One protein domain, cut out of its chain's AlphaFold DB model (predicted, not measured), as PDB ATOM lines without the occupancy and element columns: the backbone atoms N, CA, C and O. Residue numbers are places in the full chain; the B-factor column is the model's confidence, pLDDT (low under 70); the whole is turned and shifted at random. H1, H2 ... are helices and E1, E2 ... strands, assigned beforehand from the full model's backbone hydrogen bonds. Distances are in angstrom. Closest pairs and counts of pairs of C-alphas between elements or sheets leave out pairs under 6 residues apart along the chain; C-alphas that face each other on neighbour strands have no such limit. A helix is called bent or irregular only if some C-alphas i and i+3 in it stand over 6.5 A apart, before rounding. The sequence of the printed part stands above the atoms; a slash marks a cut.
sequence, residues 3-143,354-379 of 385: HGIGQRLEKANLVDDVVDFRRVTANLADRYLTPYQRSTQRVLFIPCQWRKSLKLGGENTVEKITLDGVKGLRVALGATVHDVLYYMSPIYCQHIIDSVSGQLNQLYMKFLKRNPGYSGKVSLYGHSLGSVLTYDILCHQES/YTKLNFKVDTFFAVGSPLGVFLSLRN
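This is residues 3 to 143 and 354 to 379 of the 385 residues of the protein "DDHD domain-containing protein" of Triticum turgidum subsp. durum (UniProt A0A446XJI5). A small core of two parallel neighbour strands, E1 and E2, with H6 packed on them is crossed by the long helix H5 at H6; H4 makes a corner with one end of H5, and H1 lies away from this core. Residues 41 to 58, a long stretch with no named element, pass between H1 and H5. The 167 printed residues hold seven named helices and two named strands in the order H1 H2 H3 H4 H5 E1 H6 E2 H7, mostly helix. The whole is compact, radius of gyration of the C-alphas 17.9 A, spanning 58 by 40 by 32 A.

Start at H1, residues 14 to 32; it is close but not clearly touching H2, residues 35 to 40, closest C-alphas Ala 29 and Arg 38, 7.0 A. H3, residues 59 to 62, is near H4, residues 68 to 88. H4 is irregular, C-alphas 69 and 72 being 8.8 A apart, and touches H5, residues 90 to 112, only at the corner, closest C-alphas Tyr 87 and Cys 93, 4.6 A. At E1, residues 123 to 127, find N 126 2.8 A from O 365 of its parallel neighbour E2, residues 363 to 367. H6, residues 129 to 139, touches H5, about perpendicular at 80 degrees, closest C-alphas Ile 97 and Leu 133, 6.9 A, and H7, residues 371 to 377, closest C-alphas Val 132 and Leu 371, 5.3 A. Every O i to N i+4 pair is within hydrogen-bond range in H1, H2, H6 and H7, 12 of 17 in H4 and 17 of 19 in H5; H3 is too short for one.

Find C-alpha 14 at (53.689, -23.509, 47.720), where H1 begins its 26.2 A; H4 also spans 26.2 A, H5 33.1 A. H7 ends at C-alpha 377, (27.276, -31.991, 44.760).

Residues 144 to 353 are not printed; C-alphas 143 and 354 are 11.7 A apart. Confidence is under 70 at residues 4 to 13, 52 to 92, 143 and 376 to 379.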
ATOM      1  N   HIS A   3      48.405 -28.692  46.455       84.56
ATOM      2  CA  HIS A   3      47.581 -27.645  47.069       84.56
ATOM      3  C   HIS A   3      46.441 -27.247  46.115       84.56
ATOM      4  O   HIS A   3      46.640 -27.244  44.901       84.56
ATOM      5  N   GLY A   4      45.252 -26.968  46.658       67.69
ATOM      6  CA  GLY A   4      44.033 -26.681  45.891       67.69
ATOM      7  C   GLY A   4      43.916 -25.287  45.285       67.69
ATOM      8  O   GLY A   4      43.567 -25.170  44.121       67.69
ATOM      9  N   ILE A   5      44.238 -24.250  46.056       67.69
ATOM     10  CA  ILE A   5      44.537 -22.914  45.530       67.69
ATOM     11  C   ILE A   5      45.846 -23.007  44.740       67.69
ATOM     12  O   ILE A   5      46.902 -23.328  45.295       67.69
ATOM     13  N   GLY A   6      45.798 -22.755  43.436       57.44
ATOM     14  CA  GLY A   6      47.004 -22.645  42.628       57.44
ATOM     15  C   GLY A   6      47.716 -21.301  42.835       57.44
ATOM     16  O   GLY A   6      47.097 -20.299  43.185       57.44
ATOM     17  N   GLN A   7      49.036 -21.274  42.618       56.41
ATOM     18  CA  GLN A   7      49.917 -20.156  43.009       56.41
ATOM     19  C   GLN A   7      49.760 -18.894  42.128       56.41
ATOM     20  O   GLN A   7      50.665 -18.564  41.361       56.41
ATOM     21  N   ARG A   8      48.616 -18.199  42.214       49.91
ATOM     22  CA  ARG A   8      48.349 -16.937  41.496       49.91
ATOM     23  C   ARG A   8      48.748 -15.676  42.285       49.91
ATOM     24  O   ARG A   8      48.947 -14.632  41.677       49.91
ATOM     25  N   LEU A   9      48.910 -15.754  43.609       47.72
ATOM     26  CA  LEU A   9      49.583 -14.696  44.377       47.72
ATOM     27  C   LEU A   9      51.082 -14.994  44.441       47.72
ATOM     28  O   LEU A   9      51.480 -16.063  44.896       47.72
ATOM     29  N   GLU A  10      51.907 -14.006  44.104       45.31
ATOM     30  CA  GLU A  10      53.370 -14.066  44.255       45.31
ATOM     31  C   GLU A  10      53.791 -14.300  45.718       45.31
ATOM     32  O   GLU A  10      54.794 -14.955  45.981       45.31
ATOM     33  N   LYS A  11      52.968 -13.839  46.674       45.41
ATOM     34  CA  LYS A  11      53.136 -14.046  48.122       45.41
ATOM     35  C   LYS A  11      52.600 -15.391  48.651       45.41
ATOM     36  O   LYS A  11      52.708 -15.636  49.844       45.41
ATOM     37  N   ALA A  12      52.006 -16.243  47.807       54.00
ATOM     38  CA  ALA A  12      51.448 -17.550  48.189       54.00
ATOM     39  C   ALA A  12      52.120 -18.683  47.390       54.00
ATOM     40  O   ALA A  12      51.509 -19.378  46.567       54.00
ATOM     41  N   ASN A  13      53.430 -18.825  47.581       66.00
ATOM     42  CA  ASN A  13      54.253 -19.782  46.860       66.00
ATOM     43  C   ASN A  13      54.371 -21.106  47.633       66.00
ATOM     44  O   ASN A  13      55.137 -21.218  48.581       66.00
ATOM     45  N   LEU A  14      53.699 -22.152  47.139       71.94
ATOM     46  CA  LEU A  14      53.689 -23.509  47.720       71.94
ATOM     47  C   LEU A  14      55.077 -24.128  48.003       71.94
ATOM     48  O   LEU A  14      55.173 -25.101  48.744       71.94
ATOM     49  N   VAL A  15      56.157 -23.634  47.390       73.25
ATOM     50  CA  VAL A  15      57.514 -24.078  47.759       73.25
ATOM     51  C   VAL A  15      57.847 -23.654  49.189       73.25
ATOM     52  O   VAL A  15      58.371 -24.475  49.937       73.25
ATOM     53  N   ASP A  16      57.473 -22.439  49.578       76.94
ATOM     54  CA  ASP A  16      57.804 -21.844  50.872       76.94
ATOM     55  C   ASP A  16      56.907 -22.435  51.969       76.94
ATOM     56  O   ASP A  16      57.422 -22.896  52.987       76.94
ATOM     57  N   ASP A  17      55.605 -22.618  51.690       80.19
ATOM     58  CA  ASP A  17      54.684 -23.410  52.530       80.19
ATOM     59  C   ASP A  17      55.266 -24.798  52.865       80.19
ATOM     60  O   ASP A  17      55.141 -25.299  53.982       80.19
ATOM     61  N   VAL A  18      55.904 -25.452  51.883       83.75
ATOM     62  CA  VAL A  18      56.489 -26.790  52.048       83.75
ATOM     63  C   VAL A  18      57.871 -26.743  52.709       83.75
ATOM     64  O   VAL A  18      58.240 -27.710  53.375       83.75
ATOM     65  N   VAL A  19      58.625 -25.644  52.606       85.44
ATOM     66  CA  VAL A  19      59.835 -25.413  53.418       85.44
ATOM     67  C   VAL A  19      59.462 -25.252  54.893       85.44
ATOM     68  O   VAL A  19      60.053 -25.921  55.744       85.44
ATOM     69  N   ASP A  20      58.428 -24.473  55.195       86.62
ATOM     70  CA  ASP A  20      57.910 -24.312  56.553       86.62
ATOM     71  C   ASP A  20      57.315 -25.619  57.094       86.62
ATOM     72  O   ASP A  20      57.647 -26.033  58.207       86.62
ATOM     73  N   PHE A  21      56.541 -26.349  56.284       87.69
ATOM     74  CA  PHE A  21      56.026 -27.672  56.655       87.69
ATOM     75  C   PHE A  21      57.152 -28.680  56.940       87.69
ATOM     76  O   PHE A  21      57.066 -29.442  57.904       87.69
ATOM     77  N   ARG A  22      58.242 -28.674  56.153       90.50
ATOM     78  CA  ARG A  22      59.448 -29.478  56.431       90.50
ATOM     79  C   ARG A  22      60.086 -29.085  57.765       90.50
ATOM     80  O   ARG A  22      60.386 -29.981  58.549       90.50
ATOM     81  N   ARG A  23      60.263 -27.784  58.039       90.75
ATOM     82  CA  ARG A  23      60.845 -27.275  59.298       90.75
ATOM     83  C   ARG A  23      60.011 -27.697  60.508       90.75
ATOM     84  O   ARG A  23      60.554 -28.240  61.464       90.75
ATOM     85  N   VAL A  24      58.691 -27.514  60.451       91.00
ATOM     86  CA  VAL A  24      57.774 -27.941  61.519       91.00
ATOM     87  C   VAL A  24      57.808 -29.462  61.695       91.00
ATOM     88  O   VAL A  24      57.933 -29.934  62.821       91.00
ATOM     89  N   THR A  25      57.778 -30.237  60.607       90.06
ATOM     90  CA  THR A  25      57.819 -31.707  60.686       90.06
ATOM     91  C   THR A  25      59.134 -32.218  61.278       90.06
ATOM     92  O   THR A  25      59.105 -33.135  62.093       90.06
ATOM     93  N   ALA A  26      60.275 -31.612  60.932       89.00
ATOM     94  CA  ALA A  26      61.570 -31.936  61.533       89.00
ATOM     95  C   ALA A  26      61.586 -31.622  63.040       89.00
ATOM     96  O   ALA A  26      61.876 -32.503  63.844       89.00
ATOM     97  N   ASN A  27      61.149 -30.421  63.436       91.19
ATOM     98  CA  ASN A  27      61.070 -30.014  64.844       91.19
ATOM     99  C   ASN A  27      60.140 -30.911  65.688       91.19
ATOM    100  O   ASN A  27      60.360 -31.072  66.889       91.19
ATOM    101  N   LEU A  28      59.088 -31.477  65.082       91.00
ATOM    102  CA  LEU A  28      58.213 -32.465  65.718       91.00
ATOM    103  C   LEU A  28      58.880 -33.847  65.782       91.00
ATOM    104  O   LEU A  28      58.838 -34.490  66.829       91.00
ATOM    105  N   ALA A  29      59.534 -34.289  64.705       88.81
ATOM    106  CA  ALA A  29      60.275 -35.546  64.676       88.81
ATOM    107  C   ALA A  29      61.386 -35.574  65.737       88.81
ATOM    108  O   ALA A  29      61.489 -36.541  66.485       88.81
ATOM    109  N   ASP A  30      62.172 -34.505  65.865       89.19
ATOM    110  CA  ASP A  30      63.257 -34.414  66.849       89.19
ATOM    111  C   ASP A  30      62.760 -34.377  68.303       89.19
ATOM    112  O   ASP A  30      63.488 -34.784  69.208       89.19
ATOM    113  N   ARG A  31      61.515 -33.932  68.530       92.19
ATOM    114  CA  ARG A  31      60.890 -33.843  69.860       92.19
ATOM    115  C   ARG A  31      60.141 -35.112  70.278       92.19
ATOM    116  O   ARG A  31      60.046 -35.376  71.472       92.19
ATOM    117  N   TYR A  32      59.595 -35.870  69.324       91.12
ATOM    118  CA  TYR A  32      58.676 -36.987  69.598       91.12
ATOM    119  C   TYR A  32      59.117 -38.352  69.039       91.12
ATOM    120  O   TYR A  32      58.499 -39.356  69.386       91.12
ATOM    121  N   LEU A  33      60.164 -38.431  68.206       90.00
ATOM    122  CA  LEU A  33      60.677 -39.694  67.657       90.00
ATOM    123  C   LEU A  33      62.067 -40.042  68.201       90.00
ATOM    124  O   LEU A  33      62.981 -39.211  68.267       90.00
ATOM    125  N   THR A  34      62.255 -41.323  68.513       90.25
ATOM    126  CA  THR A  34      63.554 -41.865  68.932       90.25
ATOM    127  C   THR A  34      64.620 -41.679  67.837       90.25
ATOM    128  O   THR A  34      64.287 -41.636  66.647       90.25
ATOM    129  N   PRO A  35      65.922 -41.631  68.188       87.12
ATOM    130  CA  PRO A  35      67.000 -41.557  67.197       87.12
ATOM    131  C   PRO A  35      66.949 -42.680  66.145       87.12
ATOM    132  O   PRO A  35      67.239 -42.440  64.976       87.12
ATOM    133  N   TYR A  36      66.515 -43.884  66.541       88.25
ATOM    134  CA  TYR A  36      66.340 -45.032  65.645       88.25
ATOM    135  C   TYR A  36      65.193 -44.841  64.639       88.25
ATOM    136  O   TYR A  36      65.337 -45.150  63.456       88.25
ATOM    137  N   GLN A  37      64.058 -44.282  65.072       86.19
ATOM    138  CA  GLN A  37      62.965 -43.932  64.157       86.19
ATOM    139  C   GLN A  37      63.399 -42.831  63.179       86.19
ATOM    140  O   GLN A  37      63.136 -42.942  61.986       86.19
ATOM    141  N   ARG A  38      64.128 -41.807  63.646       83.88
ATOM    142  CA  ARG A  38      64.614 -40.715  62.782       83.88
ATOM    143  C   ARG A  38      65.633 -41.168  61.730       83.88
ATOM    144  O   ARG A  38      65.608 -40.650  60.615       83.88
ATOM    145  N   SER A  39      66.498 -42.139  62.036       80.75
ATOM    146  CA  SER A  39      67.454 -42.677  61.054       80.75
ATOM    147  C   SER A  39      66.797 -43.608  60.025       80.75
ATOM    148  O   SER A  39      67.169 -43.573  58.850       80.75
ATOM    149  N   THR A  40      65.798 -44.397  60.431       82.25
ATOM    150  CA  THR A  40      65.112 -45.362  59.551       82.25
ATOM    151  C   THR A  40      63.970 -44.756  58.725       82.25
ATOM    152  O   THR A  40      63.799 -45.125  57.564       82.25
ATOM    153  N   GLN A  41      63.207 -43.799  59.262       80.50
ATOM    154  CA  GLN A  41      61.969 -43.277  58.658       80.50
ATOM    155  C   GLN A  41      62.144 -41.875  58.044       80.50
ATOM    156  O   GLN A  41      61.450 -40.920  58.391       80.50
ATOM    157  N   ARG A  42      63.080 -41.734  57.098       83.12
ATOM    158  CA  ARG A  42      63.337 -40.453  56.409       83.12
ATOM    159  C   ARG A  42      62.222 -40.107  55.409       83.12
ATOM    160  O   ARG A  42      62.073 -40.782  54.392       83.12
ATOM    161  N   VAL A  43      61.490 -39.017  55.655       88.19
ATOM    162  CA  VAL A  43      60.400 -38.522  54.788       88.19
ATOM    163  C   VAL A  43      60.850 -37.307  53.967       88.19
ATOM    164  O   VAL A  43      61.462 -36.386  54.504       88.19
ATOM    165  N   LEU A  44      60.513 -37.268  52.669       90.75
ATOM    166  CA  LEU A  44      60.792 -36.130  51.782       90.75
ATOM    167  C   LEU A  44      59.503 -35.505  51.232       90.75
ATOM    168  O   LEU A  44      58.803 -36.089  50.407       90.75
ATOM    169  N   PHE A  45      59.235 -34.261  51.622       91.50
ATOM    170  CA  PHE A  45      58.078 -33.497  51.155       91.50
ATOM    171  C   PHE A  45      58.391 -32.744  49.856       91.50
ATOM    172  O   PHE A  45      59.242 -31.851  49.847       91.50
ATOM    173  N   ILE A  46      57.704 -33.080  48.758       91.31
ATOM    174  CA  ILE A  46      57.865 -32.430  47.443       91.31
ATOM    175  C   ILE A  46      56.598 -31.611  47.096       91.31
ATOM    176  O   ILE A  46      55.498 -32.183  47.100       91.31
ATOM    177  N   PRO A  47      56.709 -30.301  46.787       90.56
ATOM    178  CA  PRO A  47      55.581 -29.473  46.353       90.56
ATOM    179  C   PRO A  47      55.203 -29.757  44.888       90.56
ATOM    180  O   PRO A  47      56.071 -29.829  44.021       90.56
ATOM    181  N   CYS A  48      53.905 -29.877  44.596       87.31
ATOM    182  CA  CYS A  48      53.376 -30.020  43.237       87.31
ATOM    183  C   CYS A  48      52.787 -28.689  42.745       87.31
ATOM    184  O   CYS A  48      51.708 -28.275  43.171       87.31
ATOM    185  N   GLN A  49      53.510 -28.005  41.855       84.56
ATOM    186  CA  GLN A  49      53.107 -26.716  41.284       84.56
ATOM    187  C   GLN A  49      52.419 -26.925  39.924       84.56
ATOM    188  O   GLN A  49      53.081 -26.989  38.892       84.56
ATOM    189  N   TRP A  50      51.088 -27.070  39.935       79.50
ATOM    190  CA  TRP A  50      50.288 -27.472  38.763       79.50
ATOM    191  C   TRP A  50      49.546 -26.325  38.047       79.50
ATOM    192  O   TRP A  50      49.260 -26.449  36.858       79.50
ATOM    193  N   ARG A  51      49.255 -25.197  38.720       70.75
ATOM    194  CA  ARG A  51      48.596 -24.029  38.085       70.75
ATOM    195  C   ARG A  51      49.574 -23.140  37.305       70.75
ATOM    196  O   ARG A  51      49.173 -22.550  36.314       70.75
ATOM    197  N   LYS A  52      50.867 -23.106  37.668       63.59
ATOM    198  CA  LYS A  52      51.905 -22.305  36.970       63.59
ATOM    199  C   LYS A  52      52.082 -22.662  35.482       63.59
ATOM    200  O   LYS A  52      52.613 -21.855  34.727       63.59
ATOM    201  N   SER A  53      51.659 -23.856  35.065       57.09
ATOM    202  CA  SER A  53      51.681 -24.343  33.678       57.09
ATOM    203  C   SER A  53      50.352 -24.174  32.927       57.09
ATOM    204  O   SER A  53      50.284 -24.514  31.749       57.09
ATOM    205  N   LEU A  54      49.299 -23.659  33.572       60.16
ATOM    206  CA  LEU A  54      47.975 -23.475  32.977       60.16
ATOM    207  C   LEU A  54      47.724 -22.004  32.634       60.16
ATOM    208  O   LEU A  54      47.884 -21.126  33.476       60.16
ATOM    209  N   LYS A  55      47.275 -21.748  31.402       55.88
ATOM    210  CA  LYS A  55      46.718 -20.459  30.971       55.88
ATOM    211  C   LYS A  55      45.224 -20.644  30.735       55.88
ATOM    212  O   LYS A  55      44.835 -21.228  29.726       55.88
ATOM    213  N   LEU A  56      44.390 -20.196  31.670       57.59
ATOM    214  CA  LEU A  56      42.940 -20.376  31.598       57.59
ATOM    215  C   LEU A  56      42.316 -19.107  30.996       57.59
ATOM    216  O   LEU A  56      42.322 -18.038  31.596       57.59
ATOM    217  N   GLY A  57      41.809 -19.208  29.763       46.84
ATOM    218  CA  GLY A  57      41.450 -18.058  28.913       46.84
ATOM    219  C   GLY A  57      40.246 -17.203  29.344       46.84
ATOM    220  O   GLY A  57      39.701 -16.491  28.510       46.84
ATOM    221  N   GLY A  58      39.800 -17.286  30.602       51.38
ATOM    222  CA  GLY A  58      38.686 -16.497  31.151       51.38
ATOM    223  C   GLY A  58      39.069 -15.569  32.310       51.38
ATOM    224  O   GLY A  58      38.202 -14.876  32.840       51.38
ATOM    225  N   GLU A  59      40.342 -15.537  32.711       52.41
ATOM    226  CA  GLU A  59      40.797 -14.829  33.915       52.41
ATOM    227  C   GLU A  59      40.508 -13.311  33.870       52.41
ATOM    228  O   GLU A  59      39.991 -12.752  34.839       52.41
ATOM    229  N   ASN A  60      40.702 -12.663  32.714       49.88
ATOM    230  CA  ASN A  60      40.374 -11.244  32.504       49.88
ATOM    231  C   ASN A  60      38.865 -10.932  32.472       49.88
ATOM    232  O   ASN A  60      38.484  -9.762  32.434       49.88
ATOM    233  N   THR A  61      37.989 -11.940  32.444       50.50
ATOM    234  CA  THR A  61      36.530 -11.738  32.457       50.50
ATOM    235  C   THR A  61      36.017 -11.583  33.888       50.50
ATOM    236  O   THR A  61      35.192 -10.710  34.147       50.50
ATOM    237  N   VAL A  62      36.559 -12.347  34.845       52.91
ATOM    238  CA  VAL A  62      36.206 -12.223  36.275       52.91
ATOM    239  C   VAL A  62      36.687 -10.886  36.864       52.91
ATOM    240  O   VAL A  62      36.028 -10.287  37.715       52.91
ATOM    241  N   GLU A  63      37.796 -10.360  36.341       50.69
ATOM    242  CA  GLU A  63      38.308  -9.021  36.661       50.69
ATOM    243  C   GLU A  63      37.371  -7.889  36.205       50.69
ATOM    244  O   GLU A  63      37.324  -6.854  36.862       50.69
ATOM    245  N   LYS A  64      36.591  -8.090  35.131       51.34
ATOM    246  CA  LYS A  64      35.666  -7.083  34.577       51.34
ATOM    247  C   LYS A  64      34.296  -7.042  35.257       51.34
ATOM    248  O   LYS A  64      33.605  -6.038  35.138       51.34
ATOM    249  N   ILE A  65      33.897  -8.108  35.956       53.78
ATOM    250  CA  ILE A  65      32.581  -8.217  36.622       53.78
ATOM    251  C   ILE A  65      32.623  -7.949  38.135       53.78
ATOM    252  O   ILE A  65      31.590  -8.009  38.795       53.78
ATOM    253  N   THR A  66      33.796  -7.670  38.714       53.41
ATOM    254  CA  THR A  66      33.922  -7.333  40.142       53.41
ATOM    255  C   THR A  66      34.195  -5.844  40.324       53.41
ATOM    256  O   THR A  66      35.162  -5.325  39.785       53.41
ATOM    257  N   LEU A  67      33.373  -5.151  41.117       49.06
ATOM    258  CA  LEU A  67      33.505  -3.714  41.410       49.06
ATOM    259  C   LEU A  67      34.839  -3.371  42.107       49.06
ATOM    260  O   LEU A  67      35.363  -4.159  42.896       49.06
ATOM    261  N   ASP A  68      35.386  -2.176  41.858       51.75
ATOM    262  CA  ASP A  68      36.736  -1.798  42.324       51.75
ATOM    263  C   ASP A  68      36.868  -1.505  43.826       51.75
ATOM    264  O   ASP A  68      37.985  -1.508  44.350       51.75
ATOM    265  N   GLY A  69      35.756  -1.325  44.545       50.81
ATOM    266  CA  GLY A  69      35.764  -1.119  45.998       50.81
ATOM    267  C   GLY A  69      36.189  -2.349  46.814       50.81
ATOM    268  O   GLY A  69      36.584  -2.208  47.967       50.81
ATOM    269  N   VAL A  70      36.147  -3.559  46.240       54.84
ATOM    270  CA  VAL A  70      36.290  -4.824  46.992       54.84
ATOM    271  C   VAL A  70      37.571  -5.603  46.662       54.84
ATOM    272  O   VAL A  70      37.562  -6.830  46.582       54.84
ATOM    273  N   LYS A  71      38.709  -4.912  46.500       55.34
ATOM    274  CA  LYS A  71      40.006  -5.525  46.122       55.34
ATOM    275  C   LYS A  71      40.431  -6.709  47.007       55.34
ATOM    276  O   LYS A  71      40.893  -7.711  46.470       55.34
ATOM    277  N   GLY A  72      40.227  -6.644  48.326       51.38
ATOM    278  CA  GLY A  72      40.533  -7.765  49.232       51.38
ATOM    279  C   GLY A  72      39.700  -9.020  48.934       51.38
ATOM    280  O   GLY A  72      40.241 -10.120  48.818       51.38
ATOM    281  N   LEU A  73      38.396  -8.844  48.700       51.91
ATOM    282  CA  LEU A  73      37.498  -9.925  48.291       51.91
ATOM    283  C   LEU A  73      37.818 -10.419  46.868       51.91
ATOM    284  O   LEU A  73      37.811 -11.622  46.640       51.91
ATOM    285  N   ARG A  74      38.179  -9.527  45.930       56.44
ATOM    286  CA  ARG A  74      38.632  -9.886  44.570       56.44
ATOM    287  C   ARG A  74      39.852 -10.816  44.619       56.44
ATOM    288  O   ARG A  74      39.881 -11.815  43.906       56.44
ATOM    289  N   VAL A  75      40.821 -10.535  45.495       53.53
ATOM    290  CA  VAL A  75      42.004 -11.388  45.715       53.53
ATOM    291  C   VAL A  75      41.616 -12.742  46.325       53.53
ATOM    292  O   VAL A  75      42.051 -13.776  45.821       53.53
ATOM    293  N   ALA A  76      40.751 -12.768  47.345       49.94
ATOM    294  CA  ALA A  76      40.297 -14.015  47.974       49.94
ATOM    295  C   ALA A  76      39.462 -14.908  47.027       49.94
ATOM    296  O   ALA A  76      39.683 -16.118  46.950       49.94
ATOM    297  N   LEU A  77      38.538 -14.320  46.259       52.81
ATOM    298  CA  LEU A  77      37.729 -15.024  45.259       52.81
ATOM    299  C   LEU A  77      38.586 -15.517  44.081       52.81
ATOM    300  O   LEU A  77      38.437 -16.664  43.659       52.81
ATOM    301  N   GLY A  78      39.510 -14.690  43.578       53.53
ATOM    302  CA  GLY A  78      40.424 -15.048  42.485       53.53
ATOM    303  C   GLY A  78      41.435 -16.145  42.848       53.53
ATOM    304  O   GLY A  78      41.845 -16.921  41.980       53.53
ATOM    305  N   ALA A  79      41.806 -16.238  44.129       54.81
ATOM    306  CA  ALA A  79      42.618 -17.326  44.665       54.81
ATOM    307  C   ALA A  79      41.801 -18.617  44.848       54.81
ATOM    308  O   ALA A  79      42.168 -19.650  44.294       54.81
ATOM    309  N   THR A  80      40.689 -18.563  45.590       57.03
ATOM    310  CA  THR A  80      40.009 -19.774  46.090       57.03
ATOM    311  C   THR A  80      38.788 -20.183  45.271       57.03
ATOM    312  O   THR A  80      38.626 -21.359  44.948       57.03
ATOM    313  N   VAL A  81      37.913 -19.238  44.922       57.31
ATOM    314  CA  VAL A  81      36.649 -19.548  44.232       57.31
ATOM    315  C   VAL A  81      36.873 -19.789  42.741       57.31
ATOM    316  O   VAL A  81      36.225 -20.655  42.166       57.31
ATOM    317  N   HIS A  82      37.822 -19.095  42.110       62.06
ATOM    318  CA  HIS A  82      38.075 -19.241  40.676       62.06
ATOM    319  C   HIS A  82      38.575 -20.648  40.292       62.06
ATOM    320  O   HIS A  82      38.081 -21.216  39.319       62.06
ATOM    321  N   ASP A  83      39.462 -21.254  41.093       62.62
ATOM    322  CA  ASP A  83      39.927 -22.635  40.872       62.62
ATOM    323  C   ASP A  83      38.808 -23.665  41.113       62.62
ATOM    324  O   ASP A  83      38.689 -24.637  40.366       62.62
ATOM    325  N   VAL A  84      37.929 -23.426  42.097       63.47
ATOM    326  CA  VAL A  84      36.725 -24.246  42.322       63.47
ATOM    327  C   VAL A  84      35.752 -24.144  41.144       63.47
ATOM    328  O   VAL A  84      35.280 -25.172  40.664       63.47
ATOM    329  N   LEU A  85      35.477 -22.938  40.637       60.28
ATOM    330  CA  LEU A  85      34.599 -22.726  39.481       60.28
ATOM    331  C   LEU A  85      35.163 -23.371  38.208       60.28
ATOM    332  O   LEU A  85      34.411 -23.999  37.462       60.28
ATOM    333  N   TYR A  86      36.475 -23.279  37.973       61.78
ATOM    334  CA  TYR A  86      37.108 -23.954  36.841       61.78
ATOM    335  C   TYR A  86      37.080 -25.479  36.971       61.78
ATOM    336  O   TYR A  86      36.804 -26.157  35.989       61.78
ATOM    337  N   TYR A  87      37.290 -26.040  38.160       56.91
ATOM    338  CA  TYR A  87      37.182 -27.485  38.377       56.91
ATOM    339  C   TYR A  87      35.734 -28.012  38.316       56.91
ATOM    340  O   TYR A  87      35.500 -29.138  37.878       56.91
ATOM    341  N   MET A  88      34.744 -27.193  38.692       60.88
ATOM    342  CA  MET A  88      33.321 -27.501  38.491       60.88
ATOM    343  C   MET A  88      32.884 -27.366  37.021       60.88
ATOM    344  O   MET A  88      31.871 -27.944  36.633       60.88
ATOM    345  N   SER A  89      33.644 -26.647  36.189       63.12
ATOM    346  CA  SER A  89      33.431 -26.567  34.742       63.12
ATOM    347  C   SER A  89      34.144 -27.725  34.024       63.12
ATOM    348  O   SER A  89      35.378 -27.775  34.010       63.12
ATOM    349  N   PRO A  90      33.425 -28.660  33.368       57.41
ATOM    350  CA  PRO A  90      34.052 -29.874  32.838       57.41
ATOM    351  C   PRO A  90      35.129 -29.630  31.767       57.41
ATOM    352  O   PRO A  90      36.046 -30.437  31.631       57.41
ATOM    353  N   ILE A  91      35.036 -28.512  31.033       61.16
ATOM    354  CA  ILE A  91      35.996 -28.122  29.986       61.16
ATOM    355  C   ILE A  91      37.378 -27.859  30.600       61.16
ATOM    356  O   ILE A  91      38.388 -28.377  30.125       61.16
ATOM    357  N   TYR A  92      37.433 -27.090  31.690       65.56
ATOM    358  CA  TYR A  92      38.693 -26.758  32.356       65.56
ATOM    359  C   TYR A  92      39.158 -27.871  33.306       65.56
ATOM    360  O   TYR A  92      40.364 -28.056  33.473       65.56
ATOM    361  N   CYS A  93      38.231 -28.669  33.853       72.75
ATOM    362  CA  CYS A  93      38.550 -29.839  34.672       72.75
ATOM    363  C   CYS A  93      39.526 -30.804  33.973       72.75
ATOM    364  O   CYS A  93      40.463 -31.273  34.616       72.75
ATOM    365  N   GLN A  94      39.374 -31.054  32.663       79.88
ATOM    366  CA  GLN A  94      40.308 -31.896  31.896       79.88
ATOM    367  C   GLN A  94      41.750 -31.364  31.964       79.88
ATOM    368  O   GLN A  94      42.665 -32.083  32.365       79.88
ATOM    369  N   HIS A  95      41.947 -30.083  31.637       78.56
ATOM    370  CA  HIS A  95      43.267 -29.447  31.644       78.56
ATOM    371  C   HIS A  95      43.892 -29.399  33.047       78.56
ATOM    372  O   HIS A  95      45.104 -29.564  33.189       78.56
ATOM    373  N   ILE A  96      43.076 -29.202  34.088       81.31
ATOM    374  CA  ILE A  96      43.531 -29.231  35.482       81.31
ATOM    375  C   ILE A  96      44.036 -30.633  35.851       81.31
ATOM    376  O   ILE A  96      45.158 -30.761  36.342       81.31
ATOM    377  N   ILE A  97      43.252 -31.679  35.572       85.38
ATOM    378  CA  ILE A  97      43.606 -33.077  35.861       85.38
ATOM    379  C   ILE A  97      44.895 -33.489  35.138       85.38
ATOM    380  O   ILE A  97      45.808 -34.018  35.777       85.38
ATOM    381  N   ASP A  98      45.027 -33.183  33.844       85.81
ATOM    382  CA  ASP A  98      46.237 -33.515  33.083       85.81
ATOM    383  C   ASP A  98      47.473 -32.736  33.562       85.81
ATOM    384  O   ASP A  98      48.565 -33.306  33.628       85.81
ATOM    385  N   SER A  99      47.322 -31.470  33.977       87.38
ATOM    386  CA  SER A  99      48.426 -30.706  34.580       87.38
ATOM    387  C   SER A  99      48.854 -31.294  35.931       87.38
ATOM    388  O   SER A  99      50.051 -31.434  36.188       87.38
ATOM    389  N   VAL A 100      47.908 -31.698  36.789       88.75
ATOM    390  CA  VAL A 100      48.217 -32.320  38.091       88.75
ATOM    391  C   VAL A 100      48.896 -33.681  37.904       88.75
ATOM    392  O   VAL A 100      49.992 -33.874  38.434       88.75
ATOM    393  N   SER A 101      48.316 -34.602  37.124       91.31
ATOM    394  CA  SER A 101      48.926 -35.914  36.844       91.31
ATOM    395  C   SER A 101      50.280 -35.777  36.139       91.31
ATOM    396  O   SER A 101      51.255 -36.422  36.532       91.31
ATOM    397  N   GLY A 102      50.380 -34.896  35.140       90.69
ATOM    398  CA  GLY A 102      51.620 -34.627  34.415       90.69
ATOM    399  C   GLY A 102      52.731 -34.097  35.325       90.69
ATOM    400  O   GLY A 102      53.858 -34.591  35.268       90.69
ATOM    401  N   GLN A 103      52.423 -33.150  36.215       90.81
ATOM    402  CA  GLN A 103      53.398 -32.604  37.162       90.81
ATOM    403  C   GLN A 103      53.778 -33.608  38.258       90.81
ATOM    404  O   GLN A 103      54.956 -33.693  38.604       90.81
ATOM    405  N   LEU A 104      52.840 -34.424  38.756       92.75
ATOM    406  CA  LEU A 104      53.145 -35.528  39.676       92.75
ATOM    407  C   LEU A 104      54.112 -36.538  39.037       92.75
ATOM    408  O   LEU A 104      55.143 -36.861  39.630       92.75
ATOM    409  N   ASN A 105      53.843 -36.963  37.798       93.88
ATOM    410  CA  ASN A 105      54.718 -37.865  37.045       93.88
ATOM    411  C   ASN A 105      56.096 -37.249  36.778       93.88
ATOM    412  O   ASN A 105      57.119 -37.896  37.005       93.88
ATOM    413  N   GLN A 106      56.154 -35.982  36.356       93.19
ATOM    414  CA  GLN A 106      57.425 -35.281  36.181       93.19
ATOM    415  C   GLN A 106      58.226 -35.202  37.482       93.19
ATOM    416  O   GLN A 106      59.441 -35.390  37.447       93.19
ATOM    417  N   LEU A 107      57.585 -34.909  38.616       92.81
ATOM    418  CA  LEU A 107      58.251 -34.812  39.915       92.81
ATOM    419  C   LEU A 107      58.781 -36.171  40.380       92.81
ATOM    420  O   LEU A 107      59.926 -36.235  40.827       92.81
ATOM    421  N   TYR A 108      58.020 -37.251  40.192       93.62
ATOM    422  CA  TYR A 108      58.484 -38.608  40.480       93.62
ATOM    423  C   TYR A 108      59.693 -38.999  39.615       93.62
ATOM    424  O   TYR A 108      60.731 -39.399  40.143       93.62
ATOM    425  N   MET A 109      59.645 -38.757  38.300       93.75
ATOM    426  CA  MET A 109      60.791 -39.007  37.411       93.75
ATOM    427  C   MET A 109      62.003 -38.117  37.749       93.75
ATOM    428  O   MET A 109      63.146 -38.572  37.686       93.75
ATOM    429  N   LYS A 110      61.784 -36.857  38.157       94.00
ATOM    430  CA  LYS A 110      62.829 -35.930  38.645       94.00
ATOM    431  C   LYS A 110      63.403 -36.342  40.011       94.00
ATOM    432  O   LYS A 110      64.518 -35.923  40.331       94.00
ATOM    433  N   PHE A 111      62.673 -37.130  40.799       94.06
ATOM    434  CA  PHE A 111      63.129 -37.710  42.062       94.06
ATOM    435  C   PHE A 111      63.940 -38.993  41.831       94.06
ATOM    436  O   PHE A 111      65.072 -39.061  42.306       94.06
ATOM    437  N   LEU A 112      63.444 -39.938  41.019       93.56
ATOM    438  CA  LEU A 112      64.179 -41.155  40.642       93.56
ATOM    439  C   LEU A 112      65.512 -40.841  39.943       93.56
ATOM    440  O   LEU A 112      66.533 -41.426  40.286       93.56
ATOM    441  N   LYS A 113      65.548 -39.847  39.040       94.44
ATOM    442  CA  LYS A 113      66.800 -39.383  38.404       94.44
ATOM    443  C   LYS A 113      67.856 -38.853  39.389       94.44
ATOM    444  O   LYS A 113      69.016 -38.749  39.011       94.44
ATOM    445  N   ARG A 114      67.467 -38.496  40.619       94.06
ATOM    446  CA  ARG A 114      68.375 -38.076  41.704       94.06
ATOM    447  C   ARG A 114      68.614 -39.166  42.752       94.06
ATOM    448  O   ARG A 114      69.529 -39.028  43.551       94.06
ATOM    449  N   ASN A 115      67.796 -40.218  42.760       92.31
ATOM    450  CA  ASN A 115      67.843 -41.319  43.720       92.31
ATOM    451  C   ASN A 115      67.689 -42.656  42.962       92.31
ATOM    452  O   ASN A 115      66.629 -43.287  43.049       92.31
ATOM    453  N   PRO A 116      68.696 -43.076  42.168       93.50
ATOM    454  CA  PRO A 116      68.644 -44.349  41.454       93.50
ATOM    455  C   PRO A 116      68.439 -45.517  42.427       93.50
ATOM    456  O   PRO A 116      69.001 -45.524  43.519       93.50
ATOM    457  N   GLY A 117      67.623 -46.500  42.041       88.69
ATOM    458  CA  GLY A 117      67.335 -47.670  42.880       88.69
ATOM    459  C   GLY A 117      66.391 -47.424  44.065       88.69
ATOM    460  O   GLY A 117      66.216 -48.325  44.881       88.69
ATOM    461  N   TYR A 118      65.760 -46.248  44.184       90.69
ATOM    462  CA  TYR A 118      64.760 -46.004  45.229       90.69
ATOM    463  C   TYR A 118      63.558 -46.961  45.109       90.69
ATOM    464  O   TYR A 118      62.826 -46.931  44.122       90.69
ATOM    465  N   SER A 119      63.332 -47.754  46.157       87.75
ATOM    466  CA  SER A 119      62.249 -48.743  46.288       87.75
ATOM    467  C   SER A 119      61.261 -48.427  47.426       87.75
ATOM    468  O   SER A 119      60.476 -49.283  47.831       87.75
ATOM    469  N   GLY A 120      61.311 -47.210  47.977       89.62
ATOM    470  CA  GLY A 120      60.480 -46.794  49.110       89.62
ATOM    471  C   GLY A 120      59.034 -46.424  48.750       89.62
ATOM    472  O   GLY A 120      58.651 -46.323  47.585       89.62
ATOM    473  N   LYS A 121      58.226 -46.193  49.790       92.88
ATOM    474  CA  LYS A 121      56.812 -45.796  49.691       92.88
ATOM    475  C   LYS A 121      56.656 -44.369  49.146       92.88
ATOM    476  O   LYS A 121      57.351 -43.457  49.589       92.88
ATOM    477  N   VAL A 122      55.673 -44.154  48.269       94.56
ATOM    478  CA  VAL A 122      55.281 -42.819  47.786       94.56
ATOM    479  C   VAL A 122      53.876 -42.490  48.278       94.56
ATOM    480  O   VAL A 122      52.914 -43.153  47.897       94.56
ATOM    481  N   SER A 123      53.737 -41.442  49.088       95.06
ATOM    482  CA  SER A 123      52.442 -40.997  49.615       95.06
ATOM    483  C   SER A 123      52.035 -39.654  49.016       95.06
ATOM    484  O   SER A 123      52.857 -38.745  48.866       95.06
ATOM    485  N   LEU A 124      50.750 -39.505  48.691       95.38
ATOM    486  CA  LEU A 124      50.191 -38.236  48.236       95.38
ATOM    487  C   LEU A 124      49.549 -37.490  49.407       95.38
ATOM    488  O   LEU A 124      48.894 -38.068  50.265       95.38
ATOM    489  N   TYR A 125      49.739 -36.177  49.423       93.88
ATOM    490  CA  TYR A 125      49.157 -35.263  50.401       93.88
ATOM    491  C   TYR A 125      48.426 -34.185  49.618       93.88
ATOM    492  O   TYR A 125      49.074 -33.446  48.869       93.88
ATOM    493  N   GLY A 126      47.108 -34.130  49.756       91.31
ATOM    494  CA  GLY A 126      46.250 -33.082  49.230       91.31
ATOM    495  C   GLY A 126      45.915 -32.055  50.310       91.31
ATOM    496  O   GLY A 126      45.753 -32.403  51.480       91.31
ATOM    497  N   HIS A 127      45.796 -30.792  49.906       88.31
ATOM    498  CA  HIS A 127      45.242 -29.727  50.736       88.31
ATOM    499  C   HIS A 127      44.090 -29.013  50.022       88.31
ATOM    500  O   HIS A 127      44.241 -28.608  48.863       88.31
ATOM    501  N   SER A 128      42.966 -28.806  50.720       85.31
ATOM    502  CA  SER A 128      41.769 -28.140  50.182       85.31
ATOM    503  C   SER A 128      41.306 -28.803  48.867       85.31
ATOM    504  O   SER A 128      41.266 -30.032  48.789       85.31
ATOM    505  N   LEU A 129      41.001 -28.038  47.814       82.62
ATOM    506  CA  LEU A 129      40.661 -28.547  46.475       82.62
ATOM    507  C   LEU A 129      41.702 -29.548  45.915       82.62
ATOM    508  O   LEU A 129      41.347 -30.466  45.181       82.62
ATOM    509  N   GLY A 130      42.972 -29.454  46.325       86.62
ATOM    510  CA  GLY A 130      44.046 -30.360  45.910       86.62
ATOM    511  C   GLY A 130      43.843 -31.789  46.413       86.62
ATOM    512  O   GLY A 130      44.309 -32.734  45.779       86.62
ATOM    513  N   SER A 131      43.094 -31.959  47.504       88.88
ATOM    514  CA  SER A 131      42.610 -33.257  47.977       88.88
ATOM    515  C   SER A 131      41.567 -33.850  47.033       88.88
ATOM    516  O   SER A 131      41.650 -35.030  46.717       88.88
ATOM    517  N   VAL A 132      40.627 -33.042  46.535       86.00
ATOM    518  CA  VAL A 132      39.569 -33.503  45.617       86.00
ATOM    519  C   VAL A 132      40.165 -33.867  44.253       86.00
ATOM    520  O   VAL A 132      39.908 -34.950  43.742       86.00
ATOM    521  N   LEU A 133      41.070 -33.029  43.731       87.62
ATOM    522  CA  LEU A 133      41.846 -33.309  42.516       87.62
ATOM    523  C   LEU A 133      42.674 -34.598  42.630       87.62
ATOM    524  O   LEU A 133      42.702 -35.404  41.705       87.62
ATOM    525  N   THR A 134      43.342 -34.808  43.769       90.88
ATOM    526  CA  THR A 134      44.136 -36.026  43.998       90.88
ATOM    527  C   THR A 134      43.243 -37.262  44.127       90.88
ATOM    528  O   THR A 134      43.576 -38.302  43.566       90.88
ATOM    529  N   TYR A 135      42.106 -37.151  44.820       89.69
ATOM    530  CA  TYR A 135      41.125 -38.229  44.960       89.69
ATOM    531  C   TYR A 135      40.543 -38.649  43.604       89.69
ATOM    532  O   TYR A 135      40.600 -39.828  43.264       89.69
ATOM    533  N   ASP A 136      40.085 -37.689  42.791       87.44
ATOM    534  CA  ASP A 136      39.601 -37.938  41.427       87.44
ATOM    535  C   ASP A 136      40.650 -38.691  40.592       87.44
ATOM    536  O   ASP A 136      40.328 -39.685  39.944       87.44
ATOM    537  N   ILE A 137      41.915 -38.255  40.631       89.81
ATOM    538  CA  ILE A 137      43.011 -38.931  39.921       89.81
ATOM    539  C   ILE A 137      43.182 -40.365  40.430       89.81
ATOM    540  O   ILE A 137      43.300 -41.271  39.606       89.81
ATOM    541  N   LEU A 138      43.182 -40.583  41.751       90.44
ATOM    542  CA  LEU A 138      43.370 -41.898  42.376       90.44
ATOM    543  C   LEU A 138      42.259 -42.891  42.009       90.44
ATOM    544  O   LEU A 138      42.569 -43.984  41.540       90.44
ATOM    545  N   CYS A 139      40.987 -42.500  42.129       86.38
ATOM    546  CA  CYS A 139      39.840 -43.358  41.796       86.38
ATOM    547  C   CYS A 139      39.810 -43.804  40.325       86.38
ATOM    548  O   CYS A 139      39.192 -44.812  40.002       86.38
ATOM    549  N   HIS A 140      40.501 -43.089  39.432       85.44
ATOM    550  CA  HIS A 140      40.616 -43.446  38.019       85.44
ATOM    551  C   HIS A 140      41.980 -44.068  37.651       85.44
ATOM    552  O   HIS A 140      42.286 -44.200  36.460       85.44
ATOM    553  N   GLN A 141      42.815 -44.477  38.619       81.25
ATOM    554  CA  GLN A 141      44.067 -45.201  38.337       81.25
ATOM    555  C   GLN A 141      43.847 -46.667  37.981       81.25
ATOM    556  O   GLN A 141      44.461 -47.155  37.031       81.25
ATOM    557  N   GLU A 142      42.941 -47.353  38.665       70.00
ATOM    558  CA  GLU A 142      42.698 -48.780  38.452       70.00
ATOM    559  C   GLU A 142      41.582 -49.012  37.422       70.00
ATOM    560  O   GLU A 142      40.714 -48.164  37.206       70.00
ATOM    561  N   SER A 143      41.623 -50.147  36.725       51.50
ATOM    562  CA  SER A 143      40.481 -50.649  35.953       51.50
ATOM    563  C   SER A 143      39.672 -51.560  36.869       51.50
ATOM    564  O   SER A 143      39.960 -52.754  36.961       51.50
ATOM    565  N   TYR A 354      41.505 -39.442  32.571       84.81
ATOM    566  CA  TYR A 354      42.464 -39.332  33.669       84.81
ATOM    567  C   TYR A 354      43.824 -39.886  33.253       84.81
ATOM    568  O   TYR A 354      43.989 -41.096  33.085       84.81
ATOM    569  N   THR A 355      44.806 -38.996  33.102       87.19
ATOM    570  CA  THR A 355      46.206 -39.383  32.900       87.19
ATOM    571  C   THR A 355      46.706 -40.187  34.105       87.19
ATOM    572  O   THR A 355      46.609 -39.738  35.253       87.19
ATOM    573  N   LYS A 356      47.223 -41.394  33.838       91.06
ATOM    574  CA  LYS A 356      47.701 -42.353  34.847       91.06
ATOM    575  C   LYS A 356      48.986 -41.873  35.531       91.06
ATOM    576  O   LYS A 356      49.760 -41.110  34.952       91.06
ATOM    577  N   LEU A 357      49.217 -42.333  36.757       92.75
ATOM    578  CA  LEU A 357      50.419 -42.070  37.538       92.75
ATOM    579  C   LEU A 357      51.479 -43.152  37.286       92.75
ATOM    580  O   LEU A 357      51.187 -44.345  37.295       92.75
ATOM    581  N   ASN A 358      52.736 -42.740  37.134       91.19
ATOM    582  CA  ASN A 358      53.879 -43.621  36.865       91.19
ATOM    583  C   ASN A 358      54.457 -44.266  38.147       91.19
ATOM    584  O   ASN A 358      55.620 -44.667  38.176       91.19
ATOM    585  N   PHE A 359      53.678 -44.303  39.231       92.19
ATOM    586  CA  PHE A 359      54.075 -44.796  40.547       92.19
ATOM    587  C   PHE A 359      52.858 -45.286  41.332       92.19
ATOM    588  O   PHE A 359      51.785 -44.686  41.262       92.19
ATOM    589  N   LYS A 360      53.035 -46.350  42.125       92.06
ATOM    590  CA  LYS A 360      52.019 -46.770  43.096       92.06
ATOM    591  C   LYS A 360      51.996 -45.783  44.263       92.06
ATOM    592  O   LYS A 360      53.045 -45.423  44.795       92.06
ATOM    593  N   VAL A 361      50.796 -45.377  44.665       93.50
ATOM    594  CA  VAL A 361      50.574 -44.556  45.859       93.50
ATOM    595  C   VAL A 361      50.305 -45.478  47.045       93.50
ATOM    596  O   VAL A 361      49.478 -46.380  46.962       93.50
ATOM    597  N   ASP A 362      51.041 -45.268  48.133       93.75
ATOM    598  CA  ASP A 362      50.994 -46.087  49.348       93.75
ATOM    599  C   ASP A 362      49.977 -45.569  50.372       93.75
ATOM    600  O   ASP A 362      49.302 -46.335  51.050       93.75
ATOM    601  N   THR A 363      49.859 -44.246  50.495       93.62
ATOM    602  CA  THR A 363      48.892 -43.580  51.375       93.62
ATOM    603  C   THR A 363      48.471 -42.255  50.752       93.62
ATOM    604  O   THR A 363      49.297 -41.550  50.164       93.62
ATOM    605  N   PHE A 364      47.198 -41.892  50.904       94.12
ATOM    606  CA  PHE A 364      46.671 -40.583  50.530       94.12
ATOM    607  C   PHE A 364      46.162 -39.834  51.768       94.12
ATOM    608  O   PHE A 364      45.279 -40.311  52.474       94.12
ATOM    609  N   PHE A 365      46.713 -38.645  52.015       93.50
ATOM    610  CA  PHE A 365      46.304 -37.743  53.089       93.50
ATOM    611  C   PHE A 365      45.479 -36.587  52.510       93.50
ATOM    612  O   PHE A 365      45.988 -35.824  51.690       93.50
ATOM    613  N   ALA A 366      44.227 -36.436  52.944       90.75
ATOM    614  CA  ALA A 366      43.310 -35.393  52.480       90.75
ATOM    615  C   ALA A 366      43.073 -34.339  53.579       90.75
ATOM    616  O   ALA A 366      42.163 -34.478  54.392       90.75
ATOM    617  N   VAL A 367      43.884 -33.278  53.615       88.25
ATOM    618  CA  VAL A 367      43.849 -32.273  54.697       88.25
ATOM    619  C   VAL A 367      43.015 -31.053  54.301       88.25
ATOM    620  O   VAL A 367      43.056 -30.606  53.151       88.25
ATOM    621  N   GLY A 368      42.218 -30.525  55.241       83.31
ATOM    622  CA  GLY A 368      41.309 -29.392  54.996       83.31
ATOM    623  C   GLY A 368      40.337 -29.643  53.835       83.31
ATOM    624  O   GLY A 368      40.032 -28.731  53.073       83.31
ATOM    625  N   SER A 369      39.958 -30.905  53.617       82.81
ATOM    626  CA  SER A 369      39.390 -31.367  52.351       82.81
ATOM    627  C   SER A 369      37.881 -31.105  52.246       82.81
ATOM    628  O   SER A 369      37.122 -31.664  53.037       82.81
ATOM    629  N   PRO A 370      37.400 -30.369  51.225       81.62
ATOM    630  CA  PRO A 370      35.972 -30.218  50.951       81.62
ATOM    631  C   PRO A 370      35.368 -31.440  50.227       81.62
ATOM    632  O   PRO A 370      34.236 -31.367  49.756       81.62
ATOM    633  N   LEU A 371      36.103 -32.557  50.106       79.19
ATOM    634  CA  LEU A 371      35.730 -33.734  49.303       79.19
ATOM    635  C   LEU A 371      34.308 -34.248  49.582       79.19
ATOM    636  O   LEU A 371      33.603 -34.565  48.632       79.19
ATOM    637  N   GLY A 372      33.855 -34.267  50.841       72.31
ATOM    638  CA  GLY A 372      32.479 -34.661  51.174       72.31
ATOM    639  C   GLY A 372      31.427 -33.802  50.459       72.31
ATOM    640  O   GLY A 372      30.528 -34.339  49.819       72.31
ATOM    641  N   VAL A 373      31.603 -32.476  50.467       76.88
ATOM    642  CA  VAL A 373      30.719 -31.526  49.768       76.88
ATOM    643  C   VAL A 373      30.775 -31.740  48.253       76.88
ATOM    644  O   VAL A 373      29.738 -31.754  47.597       76.88
ATOM    645  N   PHE A 374      31.966 -31.963  47.687       73.00
ATOM    646  CA  PHE A 374      32.115 -32.230  46.250       73.00
ATOM    647  C   PHE A 374      31.466 -33.549  45.810       73.00
ATOM    648  O   PHE A 374      30.849 -33.583  44.747       73.00
ATOM    649  N   LEU A 375      31.558 -34.618  46.608       71.88
ATOM    650  CA  LEU A 375      30.911 -35.898  46.305       71.88
ATOM    651  C   LEU A 375      29.381 -35.781  46.380       71.88
ATOM    652  O   LEU A 375      28.699 -36.221  45.453       71.88
ATOM    653  N   SER A 376      28.849 -35.085  47.394       69.88
ATOM    654  CA  SER A 376      27.421 -34.748  47.476       69.88
ATOM    655  C   SER A 376      26.943 -33.927  46.270       69.88
ATOM    656  O   SER A 376      25.971 -34.312  45.626       69.88
ATOM    657  N   LEU A 377      27.641 -32.844  45.904       67.12
ATOM    658  CA  LEU A 377      27.276 -31.991  44.760       67.12
ATOM    659  C   LEU A 377      27.357 -32.715  43.407       67.12
ATOM    660  O   LEU A 377      26.619 -32.381  42.483       67.12
ATOM    661  N   ARG A 378      28.239 -33.712  43.275       67.00
ATOM    662  CA  ARG A 378      28.369 -34.550  42.069       67.00
ATOM    663  C   ARG A 378      27.381 -35.725  42.032       67.00
ATOM    664  O   ARG A 378      27.353 -36.454  41.041       67.00
ATOM    665  N   ASN A 379      26.579 -35.899  43.087       57.03
ATOM    666  CA  ASN A 379      25.698 -37.045  43.322       57.03
ATOM    667  C   ASN A 379      26.432 -38.403  43.240       57.03
ATOM    668  O   ASN A 379      25.906 -39.384  42.715       57.03
TER     669      ASN A 379